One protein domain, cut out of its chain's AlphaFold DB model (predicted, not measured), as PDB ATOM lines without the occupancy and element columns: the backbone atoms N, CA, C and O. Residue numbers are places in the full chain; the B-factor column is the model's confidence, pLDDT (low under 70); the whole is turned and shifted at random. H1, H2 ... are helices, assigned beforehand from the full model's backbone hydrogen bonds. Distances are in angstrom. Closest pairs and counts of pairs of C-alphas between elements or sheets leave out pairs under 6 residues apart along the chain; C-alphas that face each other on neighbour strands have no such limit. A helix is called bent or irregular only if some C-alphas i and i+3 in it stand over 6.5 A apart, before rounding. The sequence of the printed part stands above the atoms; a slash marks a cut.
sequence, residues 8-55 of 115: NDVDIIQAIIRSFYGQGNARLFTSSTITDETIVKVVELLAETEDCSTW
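Overview. This is residues 8 to 55 of the 115 residues of an uncharacterized protein of Marinobacter subterrani (UniProt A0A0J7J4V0). A sharply kinked helix, H1, folds back on itself, and a loop leads from it to a long helix, H2, which passes H1 at a steep angle and sticks out at its far end with residues 50 to 55. The printed part has 48 residues, with two named helices, H1 then H2, and no named strand: all helix. It is compact, with a radius of gyration of the C-alphas of 11.0 A, yet elongated, spanning 35 by 22 by 16 A.

Along the chain. H1, residues 8 to 26, begins at C-alpha 8 (41.824, 66.785, 40.007) and measures 14.2 A from first to last C-alpha. It is irregular, with C-alphas 20 and 23 9.3 A apart, and has a kink of 124 degrees near residue 20. H2, residues 36 to 55, measures 28.7 A and ends at C-alpha 55 (48.942, 80.170, 66.978).

Arrangement. H1 and H2 are close but not clearly touching; their closest C-alphas, those of Ile 13 and Val 42, are 7.5 A apart. They run the same way at a steep tilt of 62 degrees. In H2 every O i to N i+4 pair is within hydrogen-bond range; in H1, 12 of 15 are.

Size, cuts and confidence. The two C-alphas farthest apart, those of Ser 32 and Trp 55, are 35.6 A apart. The printed part has no cut, and the link of 9 residues is short. Residues 47 to 55 have pLDDT under 70.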
ATOM      1  N   ASN A   8      41.172  65.598  39.460       89.38
ATOM      2  CA  ASN A   8      41.824  66.785  40.007       89.38
ATOM      3  C   ASN A   8      41.593  66.934  41.524       89.38
ATOM      4  O   ASN A   8      42.501  67.333  42.249       89.38
ATOM      5  N   ASP A   9      40.404  66.586  42.025       89.00
ATOM      6  CA  ASP A   9      40.126  66.608  43.468       89.00
ATOM      7  C   ASP A   9      40.953  65.549  44.211       89.00
ATOM      8  O   ASP A   9      41.472  65.811  45.298       89.00
ATOM      9  N   VAL A  10      41.132  64.370  43.605       93.38
ATOM     10  CA  VAL A  10      42.005  63.312  44.138       93.38
ATOM     11  C   VAL A  10      43.450  63.805  44.222       93.38
ATOM     12  O   VAL A  10      44.070  63.665  45.278       93.38
ATOM     13  N   ASP A  11      43.975  64.423  43.164       91.81
ATOM     14  CA  ASP A  11      45.343  64.954  43.135       91.81
ATOM     15  C   ASP A  11      45.573  66.015  44.222       91.81
ATOM     16  O   ASP A  11      46.592  65.993  44.924       91.81
ATOM     17  N   ILE A  12      44.605  66.915  44.418       92.25
ATOM     18  CA  ILE A  12      44.647  67.934  45.474       92.25
ATOM     19  C   ILE A  12      44.663  67.277  46.860       92.25
ATOM     20  O   ILE A  12      45.515  67.611  47.690       92.25
ATOM     21  N   ILE A  13      43.770  66.315  47.117       91.50
ATOM     22  CA  ILE A  13      43.713  65.593  48.398       91.50
ATOM     23  C   ILE A  13      45.026  64.847  48.652       91.50
ATOM     24  O   ILE A  13      45.584  64.944  49.747       91.50
ATOM     25  N   GLN A  14      45.583  64.165  47.650       93.75
ATOM     26  CA  GLN A  14      46.877  63.495  47.776       93.75
ATOM     27  C   GLN A  14      48.008  64.475  48.106       93.75
ATOM     28  O   GLN A  14      48.861  64.157  48.937       93.75
ATOM     29  N   ALA A  15      48.032  65.663  47.497       92.25
ATOM     30  CA  ALA A  15      49.041  66.685  47.778       92.25
ATOM     31  C   ALA A  15      48.950  67.213  49.221       92.25
ATOM     32  O   ALA A  15      49.980  67.359  49.894       92.25
ATOM     33  N   ILE A  16      47.729  67.435  49.719       87.06
ATOM     34  CA  ILE A  16      47.475  67.809  51.117       87.06
ATOM     35  C   ILE A  16      47.998  66.701  52.034       87.06
ATOM     36  O   ILE A  16      48.919  66.925  52.818       87.06
ATOM     37  N   ILE A  17      47.501  65.474  51.873       92.94
ATOM     38  CA  ILE A  17      47.884  64.315  52.690       92.94
ATOM     39  C   ILE A  17      49.391  64.053  52.648       92.94
ATOM     40  O   ILE A  17      49.991  63.742  53.676       92.94
ATOM     41  N   ARG A  18      50.042  64.218  51.494       90.25
ATOM     42  CA  ARG A  18      51.498  64.075  51.359       90.25
ATOM     43  C   ARG A  18      52.251  65.053  52.255       90.25
ATOM     44  O   ARG A  18      53.279  64.673  52.810       90.25
ATOM     45  N   SER A  19      51.759  66.281  52.377       81.81
ATOM     46  CA  SER A  19      52.396  67.329  53.178       81.81
ATOM     47  C   SER A  19      52.327  67.028  54.677       81.81
ATOM     48  O   SER A  19      53.283  67.313  55.392       81.81
ATOM     49  N   PHE A  20      51.246  66.395  55.145       83.88
ATOM     50  CA  PHE A  20      51.060  66.057  56.562       83.88
ATOM     51  C   PHE A  20      51.584  64.671  56.947       83.88
ATOM     52  O   PHE A  20      52.169  64.496  58.012       83.88
ATOM     53  N   TYR A  21      51.365  63.677  56.090       87.88
ATOM     54  CA  TYR A  21      51.543  62.260  56.417       87.88
ATOM     55  C   TYR A  21      52.532  61.544  55.485       87.88
ATOM     56  O   TYR A  21      52.766  60.344  55.637       87.88
ATOM     57  N   GLY A  22      53.139  62.255  54.530       85.38
ATOM     58  CA  GLY A  22      54.149  61.721  53.618       85.38
ATOM     59  C   GLY A  22      53.587  60.958  52.410       85.38
ATOM     60  O   GLY A  22      52.415  60.591  52.332       85.38
ATOM     61  N   GLN A  23      54.467  60.695  51.436       90.69
ATOM     62  CA  GLN A  23      54.098  60.114  50.136       90.69
ATOM     63  C   GLN A  23      53.472  58.714  50.234       90.69
ATOM     64  O   GLN A  23      52.628  58.370  49.408       90.69
ATOM     65  N   GLY A  24      53.899  57.898  51.204       91.06
ATOM     66  CA  GLY A  24      53.388  56.534  51.381       91.06
ATOM     67  C   GLY A  24      51.895  56.514  51.702       91.06
ATOM     68  O   GLY A  24      51.155  55.754  51.087       91.06
ATOM     69  N   ASN A  25      51.456  57.416  52.583       91.56
ATOM     70  CA  ASN A  25      50.053  57.549  52.962       91.56
ATOM     71  C   ASN A  25      49.225  58.220  51.863       91.56
ATOM     72  O   ASN A  25      48.118  57.775  51.587       91.56
ATOM     73  N   ALA A  26      49.776  59.227  51.177       91.81
ATOM     74  CA  ALA A  26      49.078  59.916  50.086       91.81
ATOM     75  C   ALA A  26      48.609  58.968  48.974       91.81
ATOM     76  O   ALA A  26      47.501  59.111  48.473       91.81
ATOM     77  N   ARG A  27      49.403  57.944  48.634       94.06
ATOM     78  CA  ARG A  27      49.059  56.964  47.586       94.06
ATOM     79  C   ARG A  27      47.818  56.117  47.892       94.06
ATOM     80  O   ARG A  27      47.309  55.472  46.983       94.06
ATOM     81  N   LEU A  28      47.355  56.090  49.143       94.38
ATOM     82  CA  LEU A  28      46.163  55.339  49.554       94.38
ATOM     83  C   LEU A  28      44.852  56.068  49.208       94.38
ATOM     84  O   LEU A  28      43.786  55.451  49.231       94.38
ATOM     85  N   PHE A  29      44.921  57.362  48.890       92.56
ATOM     86  CA  PHE A  29      43.767  58.206  48.592       92.56
ATOM     87  C   PHE A  29      43.521  58.205  47.083       92.56
ATOM     88  O   PHE A  29      44.247  58.849  46.332       92.56
ATOM     89  N   THR A  30      42.520  57.462  46.626       93.50
ATOM     90  CA  THR A  30      42.110  57.348  45.219       93.50
ATOM     91  C   THR A  30      40.624  57.680  45.088       93.50
ATOM     92  O   THR A  30      39.903  57.721  46.085       93.50
ATOM     93  N   SER A  31      40.128  57.862  43.861       88.19
ATOM     94  CA  SER A  31      38.699  58.122  43.609       88.19
ATOM     95  C   SER A  31      37.764  57.052  44.188       88.19
ATOM     96  O   SER A  31      36.612  57.342  44.487       88.19
ATOM     97  N   SER A  32      38.252  55.820  44.368       89.19
ATOM     98  CA  SER A  32      37.490  54.707  44.939       89.19
ATOM     99  C   SER A  32      37.599  54.576  46.460       89.19
ATOM    100  O   SER A  32      36.823  53.825  47.045       89.19
ATOM    101  N   THR A  33      38.571  55.231  47.103       92.31
ATOM    102  CA  THR A  33      38.767  55.170  48.564       92.31
ATOM    103  C   THR A  33      38.355  56.453  49.274       92.31
ATOM    104  O   THR A  33      38.056  56.410  50.465       92.31
ATOM    105  N   ILE A  34      38.309  57.584  48.564       90.00
ATOM    106  CA  ILE A  34      37.870  58.864  49.119       90.00
ATOM    107  C   ILE A  34      36.346  58.872  49.245       90.00
ATOM    108  O   ILE A  34      35.615  58.777  48.262       90.00
ATOM    109  N   THR A  35      35.885  59.009  50.483       90.56
ATOM    110  CA  THR A  35      34.472  59.145  50.850       90.56
ATOM    111  C   THR A  35      34.140  60.588  51.230       90.56
ATOM    112  O   THR A  35      35.039  61.375  51.532       90.56
ATOM    113  N   ASP A  36      32.853  60.925  51.325       84.06
ATOM    114  CA  ASP A  36      32.410  62.233  51.832       84.06
ATOM    115  C   ASP A  36      32.980  62.537  53.229       84.06
ATOM    116  O   ASP A  36      33.433  63.647  53.498       84.06
ATOM    117  N   GLU A  37      33.040  61.530  54.108       83.38
ATOM    118  CA  GLU A  37      33.669  61.664  55.426       83.38
ATOM    119  C   GLU A  37      35.161  61.999  55.310       83.38
ATOM    120  O   GLU A  37      35.662  62.860  56.033       83.38
ATOM    121  N   THR A  38      35.867  61.382  54.358       87.88
ATOM    122  CA  THR A  38      37.279  61.685  54.090       87.88
ATOM    123  C   THR A  38      37.458  63.151  53.694       87.88
ATOM    124  O   THR A  38      38.353  63.817  54.212       87.88
ATOM    125  N   ILE A  39      36.587  63.676  52.827       87.69
ATOM    126  CA  ILE A  39      36.608  65.083  52.398       87.69
ATOM    127  C   ILE A  39      36.406  66.008  53.604       87.69
ATOM    128  O   ILE A  39      37.193  66.934  53.804       87.69
ATOM    129  N   VAL A  40      35.413  65.724  54.455       85.00
ATOM    130  CA  VAL A  40      35.163  66.499  55.682       85.00
ATOM    131  C   VAL A  40      36.383  66.476  56.606       85.00
ATOM    132  O   VAL A  40      36.802  67.531  57.077       85.00
ATOM    133  N   LYS A  41      37.014  65.314  56.815       83.50
ATOM    134  CA  LYS A  41      38.221  65.199  57.654       83.50
ATOM    135  C   LYS A  41      39.426  65.946  57.093       83.50
ATOM    136  O   LYS A  41      40.191  66.517  57.867       83.50
ATOM    137  N   VAL A  42      39.599  65.987  55.774       84.50
ATOM    138  CA  VAL A  42      40.662  66.785  55.141       84.50
ATOM    139  C   VAL A  42      40.407  68.283  55.330       84.50
ATOM    140  O   VAL A  42      41.344  69.027  55.612       84.50
ATOM    141  N   VAL A  43      39.153  68.733  55.243       79.56
ATOM    142  CA  VAL A  43      38.788  70.130  55.527       79.56
ATOM    143  C   VAL A  43      39.008  70.474  57.004       79.56
ATOM    144  O   VAL A  43      39.585  71.520  57.292       79.56
ATOM    145  N   GLU A  44      38.618  69.595  57.933       73.94
ATOM    146  CA  GLU A  44      38.913  69.750  59.367       73.94
ATOM    147  C   GLU A  44      40.429  69.856  59.612       73.94
ATOM    148  O   GLU A  44      40.872  70.775  60.296       73.94
ATOM    149  N   LEU A  45      41.237  68.981  58.996       77.75
ATOM    150  CA  LEU A  45      42.702  69.029  59.077       77.75
ATOM    151  C   LEU A  45      43.259  70.382  58.615       77.75
ATOM    152  O   LEU A  45      44.145  70.934  59.269       77.75
ATOM    153  N   LEU A  46      42.763  70.921  57.499       72.56
ATOM    154  CA  LEU A  46      43.212  72.213  56.973       72.56
ATOM    155  C   LEU A  46      42.812  73.379  57.883       72.56
ATOM    156  O   LEU A  46      43.659  74.224  58.170       72.56
ATOM    157  N   ALA A  47      41.568  73.398  58.366       65.44
ATOM    158  CA  ALA A  47      41.079  74.429  59.278       65.44
ATOM    159  C   ALA A  47      41.891  74.457  60.584       65.44
ATOM    160  O   ALA A  47      42.360  75.511  61.008       65.44
ATOM    161  N   GLU A  48      42.152  73.285  61.166       65.19
ATOM    162  CA  GLU A  48      42.978  73.154  62.371       65.19
ATOM    163  C   GLU A  48      44.453  73.496  62.103       65.19
ATOM    164  O   GLU A  48      45.152  73.968  62.997       65.19
ATOM    165  N   THR A  49      44.959  73.299  60.880       63.16
ATOM    166  CA  THR A  49      46.350  73.641  60.537       63.16
ATOM    167  C   THR A  49      46.557  75.141  60.345       63.16
ATOM    168  O   THR A  49      47.591  75.667  60.770       63.16
ATOM    169  N   GLU A  50      45.613  75.846  59.719       57.19
ATOM    170  CA  GLU A  50      45.662  77.311  59.607       57.19
ATOM    171  C   GLU A  50      45.679  77.950  61.003       57.19
ATOM    172  O   GLU A  50      46.534  78.791  61.295       57.19
ATOM    173  N   ASP A  51      44.836  77.455  61.911       58.75
ATOM    174  CA  ASP A  51      44.827  77.886  63.307       58.75
ATOM    175  C   ASP A  51      46.115  77.468  64.044       58.75
ATOM    176  O   ASP A  51      46.760  78.296  64.689       58.75
ATOM    177  N   CYS A  52      46.571  76.222  63.908       53.34
ATOM    178  CA  CYS A  52      47.769  75.730  64.595       53.34
ATOM    179  C   CYS A  52      49.042  76.472  64.161       53.34
ATOM    180  O   CYS A  52      49.840  76.876  65.003       53.34
ATOM    181  N   SER A  53      49.228  76.716  62.863       57.84
ATOM    182  CA  SER A  53      50.389  77.454  62.344       57.84
ATOM    183  C   SER A  53      50.359  78.941  62.718       57.84
ATOM    184  O   SER A  53      51.405  79.518  63.027       57.84
ATOM    185  N   THR A  54      49.172  79.549  62.778       62.69
ATOM    186  CA  THR A  54      48.991  80.946  63.204       62.69
ATOM    187  C   THR A  54      49.235  81.125  64.706       62.69
ATOM    188  O   THR A  54      49.796  82.141  65.132       62.69
ATOM    189  N   TRP A  55      48.875  80.127  65.516       61.25
ATOM    190  CA  TRP A  55      48.942  80.170  66.978       61.25
ATOM    191  C   TRP A  55      50.050  79.299  67.585       61.25
ATOM    192  O   TRP A  55      50.087  79.145  68.802       61.25
TER     193      TRP A  55